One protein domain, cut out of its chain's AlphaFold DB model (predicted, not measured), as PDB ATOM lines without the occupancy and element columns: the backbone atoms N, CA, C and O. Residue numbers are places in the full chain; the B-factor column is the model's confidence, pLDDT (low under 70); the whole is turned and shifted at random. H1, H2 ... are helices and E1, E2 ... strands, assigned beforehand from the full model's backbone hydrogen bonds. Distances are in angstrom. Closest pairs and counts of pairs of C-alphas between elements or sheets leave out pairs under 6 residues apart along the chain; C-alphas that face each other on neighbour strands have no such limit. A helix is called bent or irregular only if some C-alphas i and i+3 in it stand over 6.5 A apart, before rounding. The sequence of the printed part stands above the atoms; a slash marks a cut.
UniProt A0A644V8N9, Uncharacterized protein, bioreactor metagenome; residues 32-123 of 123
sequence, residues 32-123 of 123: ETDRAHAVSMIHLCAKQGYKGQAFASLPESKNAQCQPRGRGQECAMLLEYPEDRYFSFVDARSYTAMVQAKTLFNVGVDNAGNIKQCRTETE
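This is residues 32 to 123 of the 123 residues of an uncharacterized protein of bioreactor metagenome (UniProt A0A644V8N9). A long, twisted hairpin of E2 and E3 runs through the model, one half of it widened by E1 and E4 into a four-stranded sheet with H1 and H2 over one face, the other half bending away as a two-stranded arm that makes much of the length. The printed part has 92 residues, in the order H1, H2, E1, E2, E3, E4, class mixed. The sheet E1 - E2 - E3 - E4 is antiparallel, a meander, each strand the antiparallel neighbour of the one before. It is loose, radius of gyration of the C-alphas 15.9 A, spanning 55 by 22 by 22 A.

H1, residues 35 to 46, is on the sheet; its closest C-alphas to E2, residues 72 to 88, are Arg 35 and Tyr 81, 5.5 A, and to E4, residues 115 to 122, Cys 45 and Cys 118, 5.2 A. H2, residues 59 to 63, is on the same face, over E2, height over the sheet 8.3 A, its local plane fitted to 6 C-alphas, only just enough. H1 and H2 are apart. Edge strand E1, residues 65 to 68, forms a hairpin with E2, N 65 and O 76 at 2.9 A. E2 and E3, residues 94 to 110, form a hairpin, N 81 and O 101 at 3.0 A; E2 bends by 66 degrees at residue 82 and E3 by 59 degrees at residue 97. E3 and edge strand E4 form a hairpin, N 106 and O 119 at 2.8 A. In H1 every O i to N i+4 pair is within hydrogen-bond range; in H2 0 of 1, beside 2 of 2 O i to N i+3 pairs.

H1 begins at C-alpha 35, (31.360, -0.366, 29.468), and is 16.2 A long. H2, 8.5 A, is neither bent nor irregular, but only just: C-alphas 59 and 62 are 6.3 A apart. E1 is 10.5 A, E2 44.7 A, E3 46.6 A and E4 20.3 A, ending at C-alpha 122, (30.412, 7.447, 19.655).

The C-alphas of Asp 91 and Ala 112, the two farthest apart, are 56.1 A apart. The link from H1 to H2 is long, 12 residues. The printed part has no cut, and no printed residue is under 70.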
ATOM      1  N   GLU A  32      41.224  -0.451  24.880       96.62
ATOM      2  CA  GLU A  32      40.184  -1.383  25.310       96.62
ATOM      3  C   GLU A  32      39.818  -1.132  26.774       96.62
ATOM      4  O   GLU A  32      40.683  -0.983  27.643       96.62
ATOM      5  N   THR A  33      38.522  -1.082  27.056       96.69
ATOM      6  CA  THR A  33      38.007  -0.910  28.410       96.69
ATOM      7  C   THR A  33      36.619  -1.528  28.568       96.69
ATOM      8  O   THR A  33      35.996  -1.974  27.604       96.69
ATOM      9  N   ASP A  34      36.122  -1.584  29.800       96.94
ATOM     10  CA  ASP A  34      34.761  -2.029  30.065       96.94
ATOM     11  C   ASP A  34      33.737  -0.901  29.853       96.94
ATOM     12  O   ASP A  34      34.042   0.296  29.843       96.94
ATOM     13  N   ARG A  35      32.470  -1.297  29.693       95.56
ATOM     14  CA  ARG A  35      31.360  -0.366  29.468       95.56
ATOM     15  C   ARG A  35      31.200   0.648  30.600       95.56
ATOM     16  O   ARG A  35      30.853   1.796  30.334       95.56
ATOM     17  N   ALA A  36      31.380   0.234  31.853       97.06
ATOM     18  CA  ALA A  36      31.129   1.099  33.001       97.06
ATOM     19  C   ALA A  36      32.156   2.236  33.053       97.06
ATOM     20  O   ALA A  36      31.784   3.398  33.240       97.06
ATOM     21  N   HIS A  37      33.425   1.911  32.812       97.38
ATOM     22  CA  HIS A  37      34.503   2.880  32.703       97.38
ATOM     23  C   HIS A  37      34.295   3.818  31.516       97.38
ATOM     24  O   HIS A  37      34.265   5.035  31.704       97.38
ATOM     25  N   ALA A  38      34.035   3.282  30.320       96.56
ATOM     26  CA  ALA A  38      33.787   4.099  29.135       96.56
ATOM     27  C   ALA A  38      32.617   5.077  29.326       96.56
ATOM     28  O   ALA A  38      32.764   6.277  29.094       96.56
ATOM     29  N   VAL A  39      31.469   4.597  29.815       96.19
ATOM     30  CA  VAL A  39      30.289   5.438  30.072       96.19
ATOM     31  C   VAL A  39      30.595   6.511  31.118       96.19
ATOM     32  O   VAL A  39      30.182   7.660  30.951       96.19
ATOM     33  N   SER A  40      31.348   6.172  32.167       97.44
ATOM     34  CA  SER A  40      31.808   7.143  33.166       97.44
ATOM     35  C   SER A  40      32.661   8.241  32.526       97.44
ATOM     36  O   SER A  40      32.389   9.429  32.722       97.44
ATOM     37  N   MET A  41      33.633   7.869  31.686       97.19
ATOM     38  CA  MET A  41      34.493   8.830  30.996       97.19
ATOM     39  C   MET A  41      33.714   9.734  30.039       97.19
ATOM     40  O   MET A  41      33.900  10.952  30.052       97.19
ATOM     41  N   ILE A  42      32.802   9.167  29.244       96.62
ATOM     42  CA  ILE A  42      31.921   9.924  28.342       96.62
ATOM     43  C   ILE A  42      31.094  10.933  29.143       96.62
ATOM     44  O   ILE A  42      31.013  12.111  28.791       96.62
ATOM     45  N   HIS A  43      30.523  10.496  30.265       97.31
ATOM     46  CA  HIS A  43      29.702  11.341  31.120       97.31
ATOM     47  C   HIS A  43      30.495  12.493  31.748       97.31
ATOM     48  O   HIS A  43      30.049  13.645  31.725       97.31
ATOM     49  N   LEU A  44      31.685  12.202  32.283       97.19
ATOM     50  CA  LEU A  44      32.589  13.206  32.839       97.19
ATOM     51  C   LEU A  44      33.037  14.199  31.763       97.19
ATOM     52  O   LEU A  44      33.051  15.402  32.015       97.19
ATOM     53  N   CYS A  45      33.330  13.727  30.553       96.00
ATOM     54  CA  CYS A  45      33.673  14.580  29.421       96.00
ATOM     55  C   CYS A  45      32.529  15.544  29.066       96.00
ATOM     56  O   CYS A  45      32.729  16.761  29.063       96.00
ATOM     57  N   ALA A  46      31.314  15.018  28.867       93.81
ATOM     58  CA  ALA A  46      30.128  15.799  28.514       93.81
ATOM     59  C   ALA A  46      29.772  16.856  29.573       93.81
ATOM     60  O   ALA A  46      29.333  17.958  29.241       93.81
ATOM     61  N   LYS A  47      30.005  16.552  30.855       95.44
ATOM     62  CA  LYS A  47      29.768  17.471  31.979       95.44
ATOM     63  C   LYS A  47      30.942  18.401  32.301       95.44
ATOM     64  O   LYS A  47      30.892  19.096  33.310       95.44
ATOM     65  N   GLN A  48      31.995  18.423  31.481       93.50
ATOM     66  CA  GLN A  48      33.241  19.151  31.761       93.50
ATOM     67  C   GLN A  48      33.907  18.757  33.096       93.50
ATOM     68  O   GLN A  48      34.687  19.531  33.647       93.50
ATOM     69  N   GLY A  49      33.645  17.553  33.610       95.31
ATOM     70  CA  GLY A  49      34.184  17.056  34.881       95.31
ATOM     71  C   GLY A  49      35.711  16.958  34.905       95.31
ATOM     72  O   GLY A  49      36.317  17.053  35.968       95.31
ATOM     73  N   TYR A  50      36.343  16.847  33.734       95.81
ATOM     74  CA  TYR A  50      37.800  16.846  33.589       95.81
ATOM     75  C   TYR A  50      38.443  18.237  33.568       95.81
ATOM     76  O   TYR A  50      39.665  18.346  33.605       95.81
ATOM     77  N   LYS A  51      37.662  19.318  33.481       96.25
ATOM     78  CA  LYS A  51      38.205  20.668  33.312       96.25
ATOM     79  C   LYS A  51      39.108  21.053  34.489       96.25
ATOM     80  O   LYS A  51      38.696  20.998  35.640       96.25
ATOM     81  N   GLY A  52      40.326  21.486  34.176       96.25
ATOM     82  CA  GLY A  52      41.354  21.848  35.150       96.25
ATOM     83  C   GLY A  52      42.180  20.672  35.674       96.25
ATOM     84  O   GLY A  52      43.181  20.914  36.336       96.25
ATOM     85  N   GLN A  53      41.813  19.425  35.362       97.50
ATOM     86  CA  GLN A  53      42.649  18.266  35.670       97.50
ATOM     87  C   GLN A  53      43.824  18.188  34.690       97.50
ATOM     88  O   GLN A  53      43.702  18.594  33.531       97.50
ATOM     89  N   ALA A  54      44.952  17.646  35.142       97.62
ATOM     90  CA  ALA A  54      46.090  17.389  34.271       97.62
ATOM     91  C   ALA A  54      45.730  16.281  33.272       97.62
ATOM     92  O   ALA A  54      45.309  15.204  33.677       97.62
ATOM     93  N   PHE A  55      45.931  16.494  31.972       97.19
ATOM     94  CA  PHE A  55      45.608  15.469  30.973       97.19
ATOM     95  C   PHE A  55      46.377  14.162  31.215       97.19
ATOM     96  O   PHE A  55      45.808  13.077  31.120       97.19
ATOM     97  N   ALA A  56      47.633  14.276  31.652       96.44
ATOM     98  CA  ALA A  56      48.489  13.147  32.004       96.44
ATOM     99  C   ALA A  56      47.998  12.320  33.212       96.44
ATOM    100  O   ALA A  56      48.530  11.236  33.448       96.44
ATOM    101  N   SER A  57      47.016  12.798  33.993       96.12
ATOM    102  CA  SER A  57      46.432  12.000  35.081       96.12
ATOM    103  C   SER A  57      45.450  10.943  34.580       96.12
ATOM    104  O   SER A  57      45.102  10.043  35.340       96.12
ATOM    105  N   LEU A  58      44.989  11.045  33.329       94.81
ATOM    106  CA  LEU A  58      44.155  10.032  32.690       94.81
ATOM    107  C   LEU A  58      45.056   8.908  32.162       94.81
ATOM    108  O   LEU A  58      45.920   9.192  31.325       94.81
ATOM    109  N   PRO A  59      44.900   7.646  32.597       94.19
ATOM    110  CA  PRO A  59      45.689   6.529  32.072       94.19
ATOM    111  C   PRO A  59      45.641   6.413  30.540       94.19
ATOM    112  O   PRO A  59      46.651   6.097  29.912       94.19
ATOM    113  N   GLU A  60      44.494   6.740  29.949       94.38
ATOM    114  CA  GLU A  60      44.197   6.674  28.516       94.38
ATOM    115  C   GLU A  60      44.980   7.717  27.705       94.38
ATOM    116  O   GLU A  60      45.207   7.533  26.509       94.38
ATOM    117  N   SER A  61      45.460   8.787  28.354       94.88
ATOM    118  CA  SER A  61      46.244   9.847  27.703       94.88
ATOM    119  C   SER A  61      47.551   9.342  27.086       94.88
ATOM    120  O   SER A  61      48.061   9.954  26.152       94.88
ATOM    121  N   LYS A  62      48.077   8.200  27.550       94.06
ATOM    122  CA  LYS A  62      49.303   7.582  27.017       94.06
ATOM    123  C   LYS A  62      49.166   7.120  25.566       94.06
ATOM    124  O   LYS A  62      50.166   7.060  24.860       94.06
ATOM    125  N   ASN A  63      47.944   6.813  25.139       94.25
ATOM    126  CA  ASN A  63      47.635   6.372  23.781       94.25
ATOM    127  C   ASN A  63      47.049   7.510  22.934       94.25
ATOM    128  O   ASN A  63      46.656   7.295  21.787       94.25
ATOM    129  N   ALA A  64      46.970   8.720  23.494       95.19
ATOM    130  CA  ALA A  64      46.474   9.871  22.773       95.19
ATOM    131  C   ALA A  64      47.495  10.359  21.744       95.19
ATOM    132  O   ALA A  64      48.706  10.330  21.965       95.19
ATOM    133  N   GLN A  65      46.989  10.887  20.637       96.75
ATOM    134  CA  GLN A  65      47.786  11.687  19.718       96.75
ATOM    135  C   GLN A  65      47.458  13.153  19.926       96.75
ATOM    136  O   GLN A  65      46.287  13.519  19.944       96.75
ATOM    137  N   CYS A  66      48.477  13.996  20.058       95.50
ATOM    138  CA  CYS A  66      48.304  15.424  20.289       95.50
ATOM    139  C   CYS A  66      48.909  16.235  19.147       95.50
ATOM    140  O   CYS A  66      49.999  15.930  18.667       95.50
ATOM    141  N   GLN A  67      48.225  17.309  18.761       94.88
ATOM    142  CA  GLN A  67      48.753  18.313  17.842       94.88
ATOM    143  C   GLN A  67      48.659  19.716  18.456       94.88
ATOM    144  O   GLN A  67      47.748  19.985  19.249       94.88
ATOM    145  N   PRO A  68      49.566  20.642  18.101       94.81
ATOM    146  CA  PRO A  68      49.467  22.028  18.540       94.81
ATOM    147  C   PRO A  68      48.146  22.667  18.096       94.81
ATOM    148  O   PRO A  68      47.760  22.575  16.931       94.81
ATOM    149  N   ARG A  69      47.467  23.368  19.009       90.69
ATOM    150  CA  ARG A  69      46.264  24.150  18.702       90.69
ATOM    151  C   ARG A  69      46.229  25.427  19.535       90.69
ATOM    152  O   ARG A  69      45.987  25.403  20.739       90.69
ATOM    153  N   GLY A  70      46.442  26.570  18.883       87.06
ATOM    154  CA  GLY A  70      46.509  27.864  19.564       87.06
ATOM    155  C   GLY A  70      47.645  27.908  20.594       87.06
ATOM    156  O   GLY A  70      48.792  27.642  20.260       87.06
ATOM    157  N   ARG A  71      47.326  28.248  21.851       89.38
ATOM    158  CA  ARG A  71      48.275  28.284  22.986       89.38
ATOM    159  C   ARG A  71      48.268  26.981  23.794       89.38
ATOM    160  O   ARG A  71      48.254  27.019  25.020       89.38
ATOM    161  N   GLY A  72      48.130  25.850  23.127       94.50
ATOM    162  CA  GLY A  72      47.982  24.564  23.782       94.50
ATOM    163  C   GLY A  72      47.988  23.442  22.762       94.50
ATOM    164  O   GLY A  72      48.576  23.568  21.685       94.50
ATOM    165  N   GLN A  73      47.320  22.350  23.102       95.69
ATOM    166  CA  GLN A  73      47.221  21.162  22.269       95.69
ATOM    167  C   GLN A  73      45.765  20.714  22.149       95.69
ATOM    168  O   GLN A  73      44.945  20.949  23.036       95.69
ATOM    169  N   GLU A  74      45.437  20.064  21.044       95.62
ATOM    170  CA  GLU A  74      44.275  19.188  20.960       95.62
ATOM    171  C   GLU A  74      44.791  17.757  20.916       95.62
ATOM    172  O   GLU A  74      45.661  17.447  20.105       95.62
ATOM    173  N   CYS A  75      44.296  16.921  21.819       96.38
ATOM    174  CA  CYS A  75      44.661  15.523  21.949       96.38
ATOM    175  C   CYS A  75      43.448  14.653  21.639       96.38
ATOM    176  O   CYS A  75      42.380  14.858  22.217       96.38
ATOM    177  N   ALA A  76      43.623  13.681  20.756       96.75
ATOM    178  CA  ALA A  76      42.613  12.710  20.389       96.75
ATOM    179  C   ALA A  76      42.952  11.349  20.999       96.75
ATOM    180  O   ALA A  76      44.103  10.917  20.956       96.75
ATOM    181  N   MET A  77      41.952  10.663  21.539       95.75
ATOM    182  CA  MET A  77      42.061   9.293  22.046       95.75
ATOM    183  C   MET A  77      40.799   8.512  21.676       95.75
ATOM    184  O   MET A  77      39.729   9.100  21.522       95.75
ATOM    185  N   LEU A  78      40.925   7.198  21.518       96.00
ATOM    186  CA  LEU A  78      39.833   6.319  21.111       96.00
ATOM    187  C   LEU A  78      39.639   5.245  22.177       96.00
ATOM    188  O   LEU A  78      40.585   4.523  22.481       96.00
ATOM    189  N   LEU A  79      38.436   5.144  22.735       96.81
ATOM    190  CA  LEU A  79      38.065   4.041  23.623       96.81
ATOM    191  C   LEU A  79      37.276   3.003  22.843       96.81
ATOM    192  O   LEU A  79      36.380   3.375  22.087       96.81
ATOM    193  N   GLU A  80      37.577   1.730  23.067       97.06
ATOM    194  CA  GLU A  80      36.805   0.592  22.568       97.06
ATOM    195  C   GLU A  80      36.228  -0.172  23.765       97.06
ATOM    196  O   GLU A  80      36.949  -0.458  24.722       97.06
ATOM    197  N   TYR A  81      34.922  -0.440  23.754       97.19
ATOM    198  CA  TYR A  81      34.235  -1.088  24.871       97.19
ATOM    199  C   TYR A  81      32.999  -1.876  24.417       97.19
ATOM    200  O   TYR A  81      32.344  -1.505  23.437       97.19
ATOM    201  N   PRO A  82      32.616  -2.937  25.153       96.69
ATOM    202  CA  PRO A  82      31.423  -3.706  24.837       96.69
ATOM    203  C   PRO A  82      30.151  -2.892  25.107       96.69
ATOM    204  O   PRO A  82      29.992  -2.273  26.161       96.69
ATOM    205  N   GLU A  83      29.203  -2.934  24.179       93.81
ATOM    206  CA  GLU A  83      27.905  -2.277  24.298       93.81
ATOM    207  C   GLU A  83      26.781  -3.200  23.820       93.81
ATOM    208  O   GLU A  83      26.889  -3.853  22.784       93.81
ATOM    209  N   ASP A  84      25.675  -3.234  24.563       90.38
ATOM    210  CA  ASP A  84      24.455  -3.901  24.113       90.38
ATOM    211  C   ASP A  84      23.719  -2.990  23.128       90.38
ATOM    212  O   ASP A  84      23.224  -1.927  23.514       90.38
ATOM    213  N   ARG A  85      23.606  -3.410  21.864       87.38
ATOM    214  CA  ARG A  85      22.798  -2.711  20.859       87.38
ATOM    215  C   ARG A  85      21.515  -3.460  20.564       87.38
ATOM    216  O   ARG A  85      21.497  -4.680  20.401       87.38
ATOM    217  N   TYR A  86      20.437  -2.687  20.498       89.12
ATOM    218  CA  TYR A  86      19.116  -3.160  20.125       89.12
ATOM    219  C   TYR A  86      18.928  -3.021  18.619       89.12
ATOM    220  O   TYR A  86      19.043  -1.927  18.065       89.12
ATOM    221  N   PHE A  87      18.606  -4.131  17.969       87.19
ATOM    222  CA  PHE A  87      18.316  -4.187  16.545       87.19
ATOM    223  C   PHE A  87      16.843  -4.547  16.365       87.19
ATOM    224  O   PHE A  87      16.361  -5.521  16.946       87.19
ATOM    225  N   SER A  88      16.130  -3.761  15.559       87.69
ATOM    226  CA  SER A  88      14.731  -4.015  15.204       87.69
ATOM    227  C   SER A  88      14.580  -4.149  13.695       87.69
ATOM    228  O   SER A  88      15.213  -3.426  12.924       87.69
ATOM    229  N   PHE A  89      13.755  -5.103  13.281       81.06
ATOM    230  CA  PHE A  89      13.426  -5.355  11.887       81.06
ATOM    231  C   PHE A  89      12.049  -4.782  11.546       81.06
ATOM    232  O   PHE A  89      11.192  -4.604  12.413       81.06
ATOM    233  N   VAL A  90      11.812  -4.548  10.252       83.12
ATOM    234  CA  VAL A  90      10.523  -4.056   9.728       83.12
ATOM    235  C   VAL A  90       9.366  -5.020  10.048       83.12
ATOM    236  O   VAL A  90       8.219  -4.596  10.135       83.12
ATOM    237  N   ASP A  91       9.661  -6.303  10.283       87.75
ATOM    238  CA  ASP A  91       8.694  -7.342  10.667       87.75
ATOM    239  C   ASP A  91       8.450  -7.458  12.187       87.75
ATOM    240  O   ASP A  91       7.903  -8.458  12.651       87.75
ATOM    241  N   ALA A  92       8.850  -6.441  12.958       78.88
ATOM    242  CA  ALA A  92       8.697  -6.340  14.410       78.88
ATOM    243  C   ALA A  92       9.484  -7.369  15.242       78.88
ATOM    244  O   ALA A  92       9.331  -7.417  16.465       78.88
ATOM    245  N   ARG A  93      10.378  -8.156  14.632       88.75
ATOM    246  CA  ARG A  93      11.371  -8.910  15.403       88.75
ATOM    247  C   ARG A  93      12.432  -7.963  15.938       88.75
ATOM    248  O   ARG A  93      12.857  -7.023  15.266       88.75
ATOM    249  N   SER A  94      12.904  -8.260  17.138       88.88
ATOM    250  CA  SER A  94      14.033  -7.557  17.718       88.88
ATOM    251  C   SER A  94      14.947  -8.496  18.462       88.88
ATOM    252  O   SER A  94      14.491  -9.476  19.053       88.88
ATOM    253  N   TYR A  95      16.222  -8.156  18.474       88.19
ATOM    254  CA  TYR A  95      17.206  -8.837  19.290       88.19
ATOM    255  C   TYR A  95      18.215  -7.830  19.829       88.19
ATOM    256  O   TYR A  95      18.411  -6.747  19.273       88.19
ATOM    257  N   THR A  96      18.855  -8.219  20.924       91.75
ATOM    258  CA  THR A  96      19.991  -7.500  21.491       91.75
ATOM    259  C   THR A  96      21.247  -8.286  21.162       91.75
ATOM    260  O   THR A  96      21.271  -9.506  21.326       91.75
ATOM    261  N   ALA A  97      22.284  -7.597  20.703       92.06
ATOM    262  CA  ALA A  97      23.605  -8.181  20.544       92.06
ATOM    263  C   ALA A  97      24.657  -7.286  21.190       92.06
ATOM    264  O   ALA A  97      24.541  -6.059  21.171       92.06
ATOM    265  N   MET A  98      25.689  -7.922  21.737       92.69
ATOM    266  CA  MET A  98      26.876  -7.228  22.206       92.69
ATOM    267  C   MET A  98      27.739  -6.859  21.000       92.69
ATOM    268  O   MET A  98      28.086  -7.721  20.190       92.69
ATOM    269  N   VAL A  99      28.071  -5.582  20.881       92.38
ATOM    270  CA  VAL A  99      28.981  -5.041  19.871       92.38
ATOM    271  C   VAL A  99      30.185  -4.401  20.555       92.38
ATOM    272  O   VAL A  99      30.127  -4.089  21.741       92.38
ATOM    273  N   GLN A 100      31.258  -4.173  19.801       94.88
ATOM    274  CA  GLN A 100      32.342  -3.293  20.236       94.88
ATOM    275  C   GLN A 100      32.032  -1.874  19.769       94.88
ATOM    276  O   GLN A 100      32.083  -1.588  18.572       94.88
ATOM    277  N   ALA A 101      31.659  -1.011  20.708       94.81
ATOM    278  CA  ALA A 101      31.454   0.404  20.459       94.81
ATOM    279  C   ALA A 101      32.786   1.145  20.558       94.81
ATOM    280  O   ALA A 101      33.659   0.788  21.352       94.81
ATOM    281  N   LYS A 102      32.924   2.206  19.764       95.31
ATOM    282  CA  LYS A 102      34.104   3.067  19.771       95.31
ATOM    283  C   LYS A 102      33.694   4.485  20.086       95.31
ATOM    284  O   LYS A 102      32.739   4.992  19.510       95.31
ATOM    285  N   THR A 103      34.411   5.140  20.990       96.25
ATOM    286  CA  THR A 103      34.192   6.562  21.266       96.25
ATOM    287  C   THR A 103      35.479   7.347  21.115       96.25
ATOM    288  O   THR A 103      36.454   7.117  21.833       96.25
ATOM    289  N   LEU A 104      35.461   8.299  20.184       96.19
ATOM    290  CA  LEU A 104      36.509   9.289  19.991       96.19
ATOM    291  C   LEU A 104      36.357  10.389  21.037       96.19
ATOM    292  O   LEU A 104      35.284  10.968  21.175       96.19
ATOM    293  N   PHE A 105      37.443  10.731  21.718       96.44
ATOM    294  CA  PHE A 105      37.538  11.886  22.601       96.44
ATOM    295  C   PHE A 105      38.513  12.890  21.994       96.44
ATOM    296  O   PHE A 105      39.642  12.527  21.687       96.44
ATOM    297  N   ASN A 106      38.110  14.158  21.900       96.12
ATOM    298  CA  ASN A 106      39.027  15.279  21.721       96.12
ATOM    299  C   ASN A 106      39.104  16.116  22.983       96.12
ATOM    300  O   ASN A 106      38.122  16.726  23.423       96.12
ATOM    301  N   VAL A 107      40.312  16.200  23.511       96.69
ATOM    302  CA  VAL A 107      40.647  16.908  24.730       96.69
ATOM    303  C   VAL A 107      41.511  18.102  24.355       96.69
ATOM    304  O   VAL A 107      42.608  17.957  23.825       96.69
ATOM    305  N   GLY A 108      41.013  19.311  24.602       96.81
ATOM    306  CA  GLY A 108      41.833  20.514  24.484       96.81
ATOM    307  C   GLY A 108      42.615  20.724  25.770       96.81
ATOM    308  O   GLY A 108      42.014  20.763  26.846       96.81
ATOM    309  N   VAL A 109      43.925  20.889  25.649       97.62
ATOM    310  CA  VAL A 109      44.886  20.988  26.749       97.62
ATOM    311  C   VAL A 109      45.604  22.337  26.663       97.62
ATOM    312  O   VAL A 109      45.966  22.777  25.573       97.62
ATOM    313  N   ASP A 110      45.781  23.035  27.785       96.94
ATOM    314  CA  ASP A 110      46.562  24.278  27.822       96.94
ATOM    315  C   ASP A 110      48.079  24.032  27.907       96.94
ATOM    316  O   ASP A 110      48.545  22.903  28.036       96.94
ATOM    317  N   ASN A 111      48.874  25.103  27.847       95.88
ATOM    318  CA  ASN A 111      50.337  25.028  27.960       95.88
ATOM    319  C   ASN A 111      50.848  24.435  29.285       95.88
ATOM    320  O   ASN A 111      52.011  24.050  29.355       95.88
ATOM    321  N   ALA A 112      50.021  24.397  30.334       96.69
ATOM    322  CA  ALA A 112      50.375  23.785  31.611       96.69
ATOM    323  C   ALA A 112      49.988  22.295  31.669       96.69
ATOM    324  O   ALA A 112      50.212  21.647  32.687       96.69
ATOM    325  N   GLY A 113      49.421  21.744  30.591       96.19
ATOM    326  CA  GLY A 113      48.989  20.352  30.529       96.19
ATOM    327  C   GLY A 113      47.599  20.111  31.119       96.19
ATOM    328  O   GLY A 113      47.221  18.954  31.306       96.19
ATOM    329  N   ASN A 114      46.823  21.160  31.409       97.81
ATOM    330  CA  ASN A 114      45.494  21.018  32.002       97.81
ATOM    331  C   ASN A 114      44.400  20.964  30.940       97.81
ATOM    332  O   ASN A 114      44.410  21.702  29.953       97.81
ATOM    333  N   ILE A 115      43.394  20.135  31.191       97.56
ATOM    334  CA  ILE A 115      42.235  19.971  30.324       97.56
ATOM    335  C   ILE A 115      41.370  21.235  30.381       97.56
ATOM    336  O   ILE A 115      40.903  21.664  31.438       97.56
ATOM    337  N   LYS A 116      41.113  21.839  29.223       96.31
ATOM    338  CA  LYS A 116      40.247  23.018  29.058       96.31
ATOM    339  C   LYS A 116      38.870  22.660  28.532       96.31
ATOM    340  O   LYS A 116      37.889  23.304  28.900       96.31
ATOM    341  N   GLN A 117      38.821  21.661  27.662       94.56
ATOM    342  CA  GLN A 117      37.614  21.195  27.000       94.56
ATOM    343  C   GLN A 117      37.743  19.704  26.718       94.56
ATOM    344  O   GLN A 117      38.842  19.211  26.472       94.56
ATOM    345  N   CYS A 118      36.615  19.013  26.717       95.31
ATOM    346  CA  CYS A 118      36.519  17.623  26.318       95.31
ATOM    347  C   CYS A 118      35.267  17.473  25.455       95.31
ATOM    348  O   CYS A 118      34.227  18.053  25.773       95.31
ATOM    349  N   ARG A 119      35.387  16.766  24.334       94.94
ATOM    350  CA  ARG A 119      34.289  16.483  23.406       94.94
ATOM    351  C   ARG A 119      34.376  15.029  22.964       94.94
ATOM    352  O   ARG A 119      35.483  14.547  22.748       94.94
ATOM    353  N   THR A 120      33.235  14.368  22.805       95.25
ATOM    354  CA  THR A 120      33.160  12.946  22.438       95.25
ATOM    355  C   THR A 120      32.220  12.690  21.272       95.25
ATOM    356  O   THR A 120      31.232  13.407  21.117       95.25
ATOM    357  N   GLU A 121      32.494  11.635  20.509       94.44
ATOM    358  CA  GLU A 121      31.626  11.087  19.460       94.44
ATOM    359  C   GLU A 121      31.705   9.560  19.489       94.44
ATOM    360  O   GLU A 121      32.801   9.001  19.442       94.44
ATOM    361  N   THR A 122      30.548   8.909  19.607       91.38
ATOM    362  CA  THR A 122      30.412   7.447  19.655       91.38
ATOM    363  C   THR A 122      29.968   6.919  18.292       91.38
ATOM    364  O   THR A 122      29.047   7.475  17.693       91.38
ATOM    365  N   GLU A 123      30.621   5.852  17.834       85.00
ATOM    366  CA  GLU A 123      30.381   5.113  16.582       85.00
ATOM    367  C   GLU A 123      29.483   3.890  16.823       85.00
ATOM    368  O   GLU A 123      29.715   3.184  17.829       85.00
TER     369      GLU A 123